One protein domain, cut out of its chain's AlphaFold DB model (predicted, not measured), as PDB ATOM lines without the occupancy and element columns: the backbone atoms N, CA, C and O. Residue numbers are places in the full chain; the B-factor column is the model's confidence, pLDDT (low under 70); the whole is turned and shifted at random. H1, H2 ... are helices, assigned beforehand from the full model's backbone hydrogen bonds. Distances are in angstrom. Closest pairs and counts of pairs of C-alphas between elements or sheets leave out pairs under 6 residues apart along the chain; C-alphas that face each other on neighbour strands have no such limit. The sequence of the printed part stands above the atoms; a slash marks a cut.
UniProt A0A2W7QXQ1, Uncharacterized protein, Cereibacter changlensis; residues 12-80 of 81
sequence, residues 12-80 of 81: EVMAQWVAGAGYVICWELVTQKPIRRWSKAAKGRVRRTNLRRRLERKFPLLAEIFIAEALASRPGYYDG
ATOM      1  N   GLU A  12      33.198 -39.937 -59.262       92.06
ATOM      2  CA  GLU A  12      32.015 -39.065 -59.317       92.06
ATOM      3  C   GLU A  12      32.122 -37.829 -58.406       92.06
ATOM      4  O   GLU A  12      31.631 -36.763 -58.768       92.06
ATOM      5  N   VAL A  13      32.796 -37.953 -57.256       92.00
ATOM      6  CA  VAL A  13      33.022 -36.853 -56.304       92.00
ATOM      7  C   VAL A  13      34.198 -35.991 -56.764       92.00
ATOM      8  O   VAL A  13      34.100 -34.768 -56.755       92.00
ATOM      9  N   MET A  14      35.286 -36.614 -57.226       91.81
ATOM     10  CA  MET A  14      36.446 -35.895 -57.764       91.81
ATOM     11  C   MET A  14      36.111 -35.084 -59.017       91.81
ATOM     12  O   MET A  14      36.644 -33.993 -59.185       91.81
ATOM     13  N   ALA A  15      35.201 -35.569 -59.865       94.00
ATOM     14  CA  ALA A  15      34.744 -34.853 -61.055       94.00
ATOM     15  C   ALA A  15      34.015 -33.532 -60.741       94.00
ATOM     16  O   ALA A  15      33.911 -32.678 -61.615       94.00
ATOM     17  N   GLN A  16      33.530 -33.341 -59.507       92.31
ATOM     18  CA  GLN A  16      32.916 -32.082 -59.065       92.31
ATOM     19  C   GLN A  16      33.952 -31.041 -58.626       92.31
ATOM     20  O   GLN A  16      33.590 -29.907 -58.314       92.31
ATOM     21  N   TRP A  17      35.233 -31.403 -58.526       94.19
ATOM     22  CA  TRP A  17      36.276 -30.467 -58.130       94.19
ATOM     23  C   TRP A  17      36.733 -29.626 -59.324       94.19
ATOM     24  O   TRP A  17      37.064 -30.156 -60.384       94.19
ATOM     25  N   VAL A  18      36.795 -28.309 -59.127       93.31
ATOM     26  CA  VAL A  18      37.253 -27.347 -60.134       93.31
ATOM     27  C   VAL A  18      38.405 -26.528 -59.558       93.31
ATOM     28  O   VAL A  18      38.310 -25.972 -58.461       93.31
ATOM     29  N   ALA A  19      39.507 -26.440 -60.307       93.44
ATOM     30  CA  ALA A  19      40.674 -25.665 -59.903       93.44
ATOM     31  C   ALA A  19      40.323 -24.174 -59.758       93.44
ATOM     32  O   ALA A  19      39.698 -23.584 -60.635       93.44
ATOM     33  N   GLY A  20      40.735 -23.558 -58.647       93.69
ATOM     34  CA  GLY A  20      40.517 -22.128 -58.399       93.69
ATOM     35  C   GLY A  20      39.095 -21.741 -57.979       93.69
ATOM     36  O   GLY A  20      38.815 -20.558 -57.831       93.69
ATOM     37  N   ALA A  21      38.202 -22.702 -57.730       89.88
ATOM     38  CA  ALA A  21      36.802 -22.412 -57.416       89.88
ATOM     39  C   ALA A  21      36.541 -21.896 -55.982       89.88
ATOM     40  O   ALA A  21      35.397 -21.643 -55.613       89.88
ATOM     41  N   GLY A  22      37.581 -21.752 -55.153       94.94
ATOM     42  CA  GLY A  22      37.463 -21.224 -53.788       94.94
ATOM     43  C   GLY A  22      36.817 -22.178 -52.776       94.94
ATOM     44  O   GLY A  22      36.590 -21.782 -51.635       94.94
ATOM     45  N   TYR A  23      36.546 -23.430 -53.159       93.25
ATOM     46  CA  TYR A  23      36.044 -24.476 -52.270       93.25
ATOM     47  C   TYR A  23      36.943 -25.715 -52.265       93.25
ATOM     48  O   TYR A  23      37.766 -25.934 -53.155       93.25
ATOM     49  N   VAL A  24      36.746 -26.550 -51.246       92.00
ATOM     50  CA  VAL A  24      37.363 -27.873 -51.113       92.00
ATOM     51  C   VAL A  24      36.276 -28.930 -50.989       92.00
ATOM     52  O   VAL A  24      35.224 -28.682 -50.400       92.00
ATOM     53  N   ILE A  25      36.532 -30.115 -51.539       90.50
ATOM     54  CA  ILE A  25      35.655 -31.273 -51.368       90.50
ATOM     55  C   ILE A  25      36.277 -32.178 -50.309       90.50
ATOM     56  O   ILE A  25      37.316 -32.795 -50.540       90.50
ATOM     57  N   CYS A  26      35.624 -32.261 -49.152       90.25
ATOM     58  CA  CYS A  26      35.946 -33.236 -48.117       90.25
ATOM     59  C   CYS A  26      34.951 -34.389 -48.206       90.25
ATOM     60  O   CYS A  26      33.741 -34.172 -48.274       90.25
ATOM     61  N   TRP A  27      35.455 -35.616 -48.175       89.06
ATOM     62  CA  TRP A  27      34.622 -36.810 -48.148       89.06
ATOM     63  C   TRP A  27      35.147 -37.764 -47.076       89.06
ATOM     64  O   TRP A  27      36.344 -37.808 -46.795       89.06
ATOM     65  N   GLU A  28      34.239 -38.521 -46.469       88.56
ATOM     66  CA  GLU A  28      34.574 -39.524 -45.464       88.56
ATOM     67  C   GLU A  28      33.724 -40.779 -45.673       88.56
ATOM     68  O   GLU A  28      32.568 -40.728 -46.102       88.56
ATOM     69  N   LEU A  29      34.309 -41.931 -45.356       87.75
ATOM     70  CA  LEU A  29      33.638 -43.222 -45.391       87.75
ATOM     71  C   LEU A  29      32.803 -43.424 -44.124       87.75
ATOM     72  O   LEU A  29      33.314 -43.822 -43.076       87.75
ATOM     73  N   VAL A  30      31.491 -43.230 -44.237       86.19
ATOM     74  CA  VAL A  30      30.561 -43.561 -43.154       86.19
ATOM     75  C   VAL A  30      30.254 -45.055 -43.184       86.19
ATOM     76  O   VAL A  30      29.816 -45.605 -44.196       86.19
ATOM     77  N   THR A  31      30.465 -45.737 -42.056       85.25
ATOM     78  CA  THR A  31      30.083 -47.150 -41.943       85.25
ATOM     79  C   THR A  31      28.565 -47.272 -41.983       85.25
ATOM     80  O   THR A  31      27.878 -46.759 -41.100       85.25
ATOM     81  N   GLN A  32      28.047 -48.013 -42.962       81.88
ATOM     82  CA  GLN A  32      26.644 -48.407 -42.989       81.88
ATOM     83  C   GLN A  32      26.385 -49.395 -41.853       81.88
ATOM     84  O   GLN A  32      26.735 -50.572 -41.931       81.88
ATOM     85  N   LYS A  33      25.807 -48.898 -40.763       82.44
ATOM     86  CA  LYS A  33      25.304 -49.721 -39.665       82.44
ATOM     87  C   LYS A  33      23.786 -49.601 -39.641       82.44
ATOM     88  O   LYS A  33      23.278 -48.493 -39.824       82.44
ATOM     89  N   PRO A  34      23.051 -50.698 -39.388       84.75
ATOM     90  CA  PRO A  34      21.615 -50.600 -39.194       84.75
ATOM     91  C   PRO A  34      21.333 -49.600 -38.071       84.75
ATOM     92  O   PRO A  34      21.968 -49.632 -37.011       84.75
ATOM     93  N   ILE A  35      20.393 -48.686 -38.318       84.06
ATOM     94  CA  ILE A  35      20.012 -47.677 -37.331       84.06
ATOM     95  C   ILE A  35      19.432 -48.408 -36.125       84.06
ATOM     96  O   ILE A  35      18.333 -48.963 -36.182       84.06
ATOM     97  N   ARG A  36      20.157 -48.382 -35.003       85.62
ATOM     98  CA  ARG A  36      19.646 -48.907 -33.740       85.62
ATOM     99  C   ARG A  36      18.595 -47.946 -33.198       85.62
ATOM    100  O   ARG A  36      18.911 -46.982 -32.504       85.62
ATOM    101  N   ARG A  37      17.332 -48.211 -33.524       88.44
ATOM    102  CA  ARG A  37      16.199 -47.454 -32.986       88.44
ATOM    103  C   ARG A  37      16.011 -47.795 -31.513       88.44
ATOM    104  O   ARG A  37      16.065 -48.956 -31.114       88.44
ATOM    105  N   TRP A  38      15.811 -46.772 -30.694       89.44
ATOM    106  CA  TRP A  38      15.401 -46.981 -29.313       89.44
ATOM    107  C   TRP A  38      13.948 -47.433 -29.255       89.44
ATOM    108  O   TRP A  38      13.115 -46.958 -30.027       89.44
ATOM    109  N   SER A  39      13.638 -48.305 -28.295       93.81
ATOM    110  CA  SER A  39      12.249 -48.497 -27.890       93.81
ATOM    111  C   SER A  39      11.707 -47.192 -27.302       93.81
ATOM    112  O   SER A  39      12.469 -46.394 -26.743       93.81
ATOM    113  N   LYS A  40      10.390 -46.983 -27.387       94.69
ATOM    114  CA  LYS A  40       9.713 -45.814 -26.804       94.69
ATOM    115  C   LYS A  40      10.102 -45.616 -25.329       94.69
ATOM    116  O   LYS A  40      10.586 -44.552 -24.952       94.69
ATOM    117  N   ALA A  41      10.071 -46.690 -24.537       93.94
ATOM    118  CA  ALA A  41      10.484 -46.667 -23.132       93.94
ATOM    119  C   ALA A  41      11.960 -46.268 -22.927       93.94
ATOM    120  O   ALA A  41      12.272 -45.465 -22.046       93.94
ATOM    121  N   ALA A  42      12.884 -46.791 -23.746       95.38
ATOM    122  CA  ALA A  42      14.297 -46.419 -23.664       95.38
ATOM    123  C   ALA A  42      14.513 -44.944 -24.034       95.38
ATOM    124  O   ALA A  42      15.262 -44.240 -23.355       95.38
ATOM    125  N   LYS A  43      13.812 -44.459 -25.063       95.88
ATOM    126  CA  LYS A  43      13.860 -43.066 -25.518       95.88
ATOM    127  C   LYS A  43      13.324 -42.100 -24.470       95.88
ATOM    128  O   LYS A  43      14.002 -41.120 -24.162       95.88
ATOM    129  N   GLY A  44      12.180 -42.412 -23.866       96.56
ATOM    130  CA  GLY A  44      11.629 -41.634 -22.762       96.56
ATOM    131  C   GLY A  44      12.573 -41.588 -21.559       96.56
ATOM    132  O   GLY A  44      12.927 -40.510 -21.079       96.56
ATOM    133  N   ARG A  45      13.100 -42.749 -21.138       96.62
ATOM    134  CA  ARG A  45      14.071 -42.839 -20.035       96.62
ATOM    135  C   ARG A  45      15.280 -41.932 -20.260       96.62
ATOM    136  O   ARG A  45      15.608 -41.140 -19.382       96.62
ATOM    137  N   VAL A  46      15.915 -42.004 -21.431       96.81
ATOM    138  CA  VAL A  46      17.108 -41.189 -21.712       96.81
ATOM    139  C   VAL A  46      16.769 -39.700 -21.782       96.81
ATOM    140  O   VAL A  46      17.522 -38.883 -21.254       96.81
ATOM    141  N   ARG A  47      15.623 -39.324 -22.362       97.00
ATOM    142  CA  ARG A  47      15.160 -37.926 -22.370       97.00
ATOM    143  C   ARG A  47      14.991 -37.374 -20.952       97.00
ATOM    144  O   ARG A  47      15.449 -36.261 -20.694       97.00
ATOM    145  N   ARG A  48      14.414 -38.154 -20.029       96.75
ATOM    146  CA  ARG A  48      14.272 -37.776 -18.611       96.75
ATOM    147  C   ARG A  48      15.626 -37.642 -17.912       96.75
ATOM    148  O   ARG A  48      15.876 -36.635 -17.256       96.75
ATOM    149  N   THR A  49      16.536 -38.595 -18.112       97.12
ATOM    150  CA  THR A  49      17.896 -38.524 -17.550       97.12
ATOM    151  C   THR A  49      18.668 -37.307 -18.063       97.12
ATOM    152  O   THR A  49      19.322 -36.616 -17.286       97.12
ATOM    153  N   ASN A  50      18.574 -37.008 -19.359       97.38
ATOM    154  CA  ASN A  50      19.245 -35.854 -19.956       97.38
ATOM    155  C   ASN A  50      18.648 -34.526 -19.474       97.38
ATOM    156  O   ASN A  50      19.399 -33.580 -19.243       97.38
ATOM    157  N   LEU A  51      17.322 -34.454 -19.307       97.25
ATOM    158  CA  LEU A  51      16.656 -33.303 -18.698       97.25
ATOM    159  C   LEU A  51      17.201 -33.052 -17.291       97.25
ATOM    160  O   LEU A  51      17.655 -31.944 -17.016       97.25
ATOM    161  N   ARG A  52      17.213 -34.096 -16.455       97.25
ATOM    162  CA  ARG A  52      17.697 -34.036 -15.076       97.25
ATOM    163  C   ARG A  52      19.142 -33.549 -15.005       97.25
ATOM    164  O   ARG A  52      19.387 -32.484 -14.456       97.25
ATOM    165  N   ARG A  53      20.066 -34.218 -15.710       97.81
ATOM    166  CA  ARG A  53      21.487 -33.815 -15.778       97.81
ATOM    167  C   ARG A  53      21.676 -32.370 -16.232       97.81
ATOM    168  O   ARG A  53      22.560 -31.665 -15.752       97.81
ATOM    169  N   ARG A  54      20.882 -31.922 -17.208       97.62
ATOM    170  CA  ARG A  54      20.980 -30.557 -17.733       97.62
ATOM    171  C   ARG A  54      20.512 -29.524 -16.711       97.62
ATOM    172  O   ARG A  54      21.135 -28.469 -16.636       97.62
ATOM    173  N   LEU A  55      19.432 -29.805 -15.986       97.62
ATOM    174  CA  LEU A  55      18.842 -28.883 -15.017       97.62
ATOM    175  C   LEU A  55      19.595 -28.878 -13.688       97.62
ATOM    176  O   LEU A  55      19.890 -27.795 -13.206       97.62
ATOM    177  N   GLU A  56      20.028 -30.031 -13.179       97.38
ATOM    178  CA  GLU A  56      20.912 -30.120 -12.004       97.38
ATOM    179  C   GLU A  56      22.205 -29.323 -12.216       97.38
ATOM    180  O   GLU A  56      22.664 -28.623 -11.320       97.38
ATOM    181  N   ARG A  57      22.763 -29.352 -13.434       97.31
ATOM    182  CA  ARG A  57      23.964 -28.578 -13.767       97.31
ATOM    183  C   ARG A  57      23.714 -27.071 -13.885       97.31
ATOM    184  O   ARG A  57      24.608 -26.293 -13.577       97.31
ATOM    185  N   LYS A  58      22.560 -26.649 -14.412       97.06
ATOM    186  CA  LYS A  58      22.274 -25.225 -14.678       97.06
ATOM    187  C   LYS A  58      21.635 -24.505 -13.493       97.06
ATOM    188  O   LYS A  58      21.923 -23.337 -13.270       97.06
ATOM    189  N   PHE A  59      20.752 -25.190 -12.779       96.31
ATOM    190  CA  PHE A  59      19.894 -24.635 -11.738       96.31
ATOM    191  C   PHE A  59      19.831 -25.608 -10.555       96.31
ATOM    192  O   PHE A  59      18.758 -26.126 -10.258       96.31
ATOM    193  N   PRO A  60      20.957 -25.896  -9.878       94.75
ATOM    194  CA  PRO A  60      21.033 -26.961  -8.874       94.75
ATOM    195  C   PRO A  60      19.982 -26.826  -7.764       94.75
ATOM    196  O   PRO A  60      19.402 -27.819  -7.345       94.75
ATOM    197  N   LEU A  61      19.682 -25.594  -7.340       96.81
ATOM    198  CA  LEU A  61      18.706 -25.318  -6.280       96.81
ATOM    199  C   LEU A  61      17.240 -25.435  -6.730       96.81
ATOM    200  O   LEU A  61      16.365 -25.646  -5.899       96.81
ATOM    201  N   LEU A  62      16.963 -25.295  -8.030       96.25
ATOM    202  CA  LEU A  62      15.604 -25.287  -8.596       96.25
ATOM    203  C   LEU A  62      15.366 -26.450  -9.568       96.25
ATOM    204  O   LEU A  62      14.358 -26.479 -10.275       96.25
ATOM    205  N   ALA A  63      16.295 -27.407  -9.629       96.50
ATOM    206  CA  ALA A  63      16.300 -28.452 -10.641       96.50
ATOM    207  C   ALA A  63      15.007 -29.271 -10.605       96.50
ATOM    208  O   ALA A  63      14.387 -29.453 -11.646       96.50
ATOM    209  N   GLU A  64      14.559 -29.694  -9.421       97.12
ATOM    210  CA  GLU A  64      13.348 -30.509  -9.285       97.12
ATOM    211  C   GLU A  64      12.082 -29.768  -9.741       97.12
ATOM    212  O   GLU A  64      11.240 -30.369 -10.407       97.12
ATOM    213  N   ILE A  65      11.977 -28.461  -9.471       97.38
ATOM    214  CA  ILE A  65      10.827 -27.639  -9.889       97.38
ATOM    215  C   ILE A  65      10.764 -27.576 -11.417       97.38
ATOM    216  O   ILE A  65       9.739 -27.895 -12.019       97.38
ATOM    217  N   PHE A  66      11.888 -27.258 -12.063       96.94
ATOM    218  CA  PHE A  66      11.955 -27.185 -13.522       96.94
ATOM    219  C   PHE A  66      11.834 -28.552 -14.199       96.94
ATOM    220  O   PHE A  66      11.333 -28.644 -15.321       96.94
ATOM    221  N   ILE A  67      12.282 -29.630 -13.548       96.75
ATOM    222  CA  ILE A  67      12.070 -30.992 -14.043       96.75
ATOM    223  C   ILE A  67      10.575 -31.311 -14.023       96.75
ATOM    224  O   ILE A  67      10.052 -31.760 -15.042       96.75
ATOM    225  N   ALA A  68       9.885 -31.062 -12.907       97.06
ATOM    226  CA  ALA A  68       8.457 -31.330 -12.774       97.06
ATOM    227  C   ALA A  68       7.630 -30.552 -13.811       97.06
ATOM    228  O   ALA A  68       6.809 -31.141 -14.514       97.06
ATOM    229  N   GLU A  69       7.909 -29.259 -13.982       96.88
ATOM    230  CA  GLU A  69       7.243 -28.410 -14.976       96.88
ATOM    231  C   GLU A  69       7.503 -28.881 -16.418       96.88
ATOM    232  O   GLU A  69       6.586 -28.976 -17.241       96.88
ATOM    233  N   ALA A  70       8.746 -29.242 -16.745       94.50
ATOM    234  CA  ALA A  70       9.089 -29.750 -18.071       94.50
ATOM    235  C   ALA A  70       8.386 -31.084 -18.373       94.50
ATOM    236  O   ALA A  70       7.903 -31.289 -19.488       94.50
ATOM    237  N   LEU A  71       8.298 -31.982 -17.388       95.81
ATOM    238  CA  LEU A  71       7.580 -33.250 -17.529       95.81
ATOM    239  C   LEU A  71       6.074 -33.031 -17.722       95.81
ATOM    240  O   LEU A  71       5.483 -33.679 -18.584       95.81
ATOM    241  N   ALA A  72       5.478 -32.093 -16.983       96.12
ATOM    242  CA  ALA A  72       4.059 -31.762 -17.086       96.12
ATOM    243  C   ALA A  72       3.702 -31.064 -18.408       96.12
ATOM    244  O   ALA A  72       2.670 -31.355 -19.005       96.12
ATOM    245  N   SER A  73       4.561 -30.168 -18.899       96.25
ATOM    246  CA  SER A  73       4.308 -29.410 -20.133       96.25
ATOM    247  C   SER A  73       4.418 -30.250 -21.407       96.25
ATOM    248  O   SER A  73       3.805 -29.910 -22.420       96.25
ATOM    249  N   ARG A  74       5.217 -31.331 -21.405       94.94
ATOM    250  CA  ARG A  74       5.469 -32.159 -22.602       94.94
ATOM    251  C   ARG A  74       5.512 -33.665 -22.296       94.94
ATOM    252  O   ARG A  74       6.532 -34.303 -22.578       94.94
ATOM    253  N   PRO A  75       4.420 -34.268 -21.794       92.44
ATOM    254  CA  PRO A  75       4.416 -35.663 -21.350       92.44
ATOM    255  C   PRO A  75       4.794 -36.643 -22.473       92.44
ATOM    256  O   PRO A  75       5.734 -37.418 -22.310       92.44
ATOM    257  N   GLY A  76       4.196 -36.520 -23.667       94.25
ATOM    258  CA  GLY A  76       4.484 -37.420 -24.801       94.25
ATOM    259  C   GLY A  76       5.959 -37.426 -25.230       94.25
ATOM    260  O   GLY A  76       6.558 -38.476 -25.468       94.25
ATOM    261  N   TYR A  77       6.616 -36.259 -25.218       94.69
ATOM    262  CA  TYR A  77       8.051 -36.185 -25.499       94.69
ATOM    263  C   TYR A  77       8.860 -36.990 -24.471       94.69
ATOM    264  O   TYR A  77       9.758 -37.752 -24.840       94.69
ATOM    265  N   TYR A  78       8.556 -36.865 -23.182       95.56
ATOM    266  CA  TYR A  78       9.278 -37.594 -22.141       95.56
ATOM    267  C   TYR A  78       8.869 -39.061 -22.014       95.56
ATOM    268  O   TYR A  78       9.664 -39.838 -21.488       95.56
ATOM    269  N   ASP A  79       7.730 -39.466 -22.571       93.75
ATOM    270  CA  ASP A  79       7.314 -40.867 -22.707       93.75
ATOM    271  C   ASP A  79       7.871 -41.559 -23.951       93.75
ATOM    272  O   ASP A  79       7.733 -42.771 -24.114       93.75
ATOM    273  N   GLY A  80       8.610 -40.819 -24.779       89.19
ATOM    274  CA  GLY A  80       9.392 -41.363 -25.881       89.19
ATOM    275  C   GLY A  80       8.688 -41.355 -27.232       89.19
ATOM    276  O   GLY A  80       9.208 -41.992 -28.155       89.19
TER     277      GLY A  80
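AT A GLANCE: This is residues 12 to 80 of the 81 residues of an uncharacterized protein of Cereibacter changlensis (UniProt A0A2W7QXQ1). A long arm with no named element, residues 12 to 39, runs from a small three-helix head at one end of the model, with its far part, residues 12 to 27, turned back on itself as a hook. In the head, H1 and H2 form a helical hairpin, and the short H3 packs on the first part of H1. The printed part has 69 residues, with three named helices in the order H1, H2, H3 and no named strand; the class is all helix. It is extended, with a radius of gyration of the C-alphas of 21.5 A, and only just elongated, spanning 58 by 29 by 18 A, with the arm making the length.

HOW THE PARTS SIT: Residues 18 to 24 and 28 to 37 stand free. H1, residues 40 to 58, touches H2, residues 63 to 73, with residues 51 to 56 alone; the closest C-alphas, of Leu 55 and Ala 63, are 5.1 A apart. This hairpin has a steep tilt of 40 degrees, opposite ways. H1 touches H3, residues 75 to 79, with residues 40 to 48 alone; the closest C-alphas, of Gly 44 and Asp 79, are 4.4 A apart. H2 and H3 are close but not clearly touching, with the C-alphas of Leu 71 and Tyr 78 closest at 6.6 A. In H1, H2 and H3 every O i to N i+4 pair is within hydrogen-bond range.

IN THESE COORDINATES: C-alpha 12 is at (32.015, -39.065, -59.317). H1 begins with C-alpha 40 at (9.713, -45.814, -26.804) and is 27.0 A long from first to last C-alpha; H2 is 15.3 A long and H3 6.1 A. H3 ends with C-alpha 79 at (7.314, -40.867, -22.707).

THE WHOLE: The two C-alphas farthest apart, of Ala 19 and Ile 65, are 58.3 A apart. The printed part has no cut, and the links H1 to H2 and H2 to H3 are tight. The mean pLDDT of the printed part is 93.5, and no printed residue is under 70.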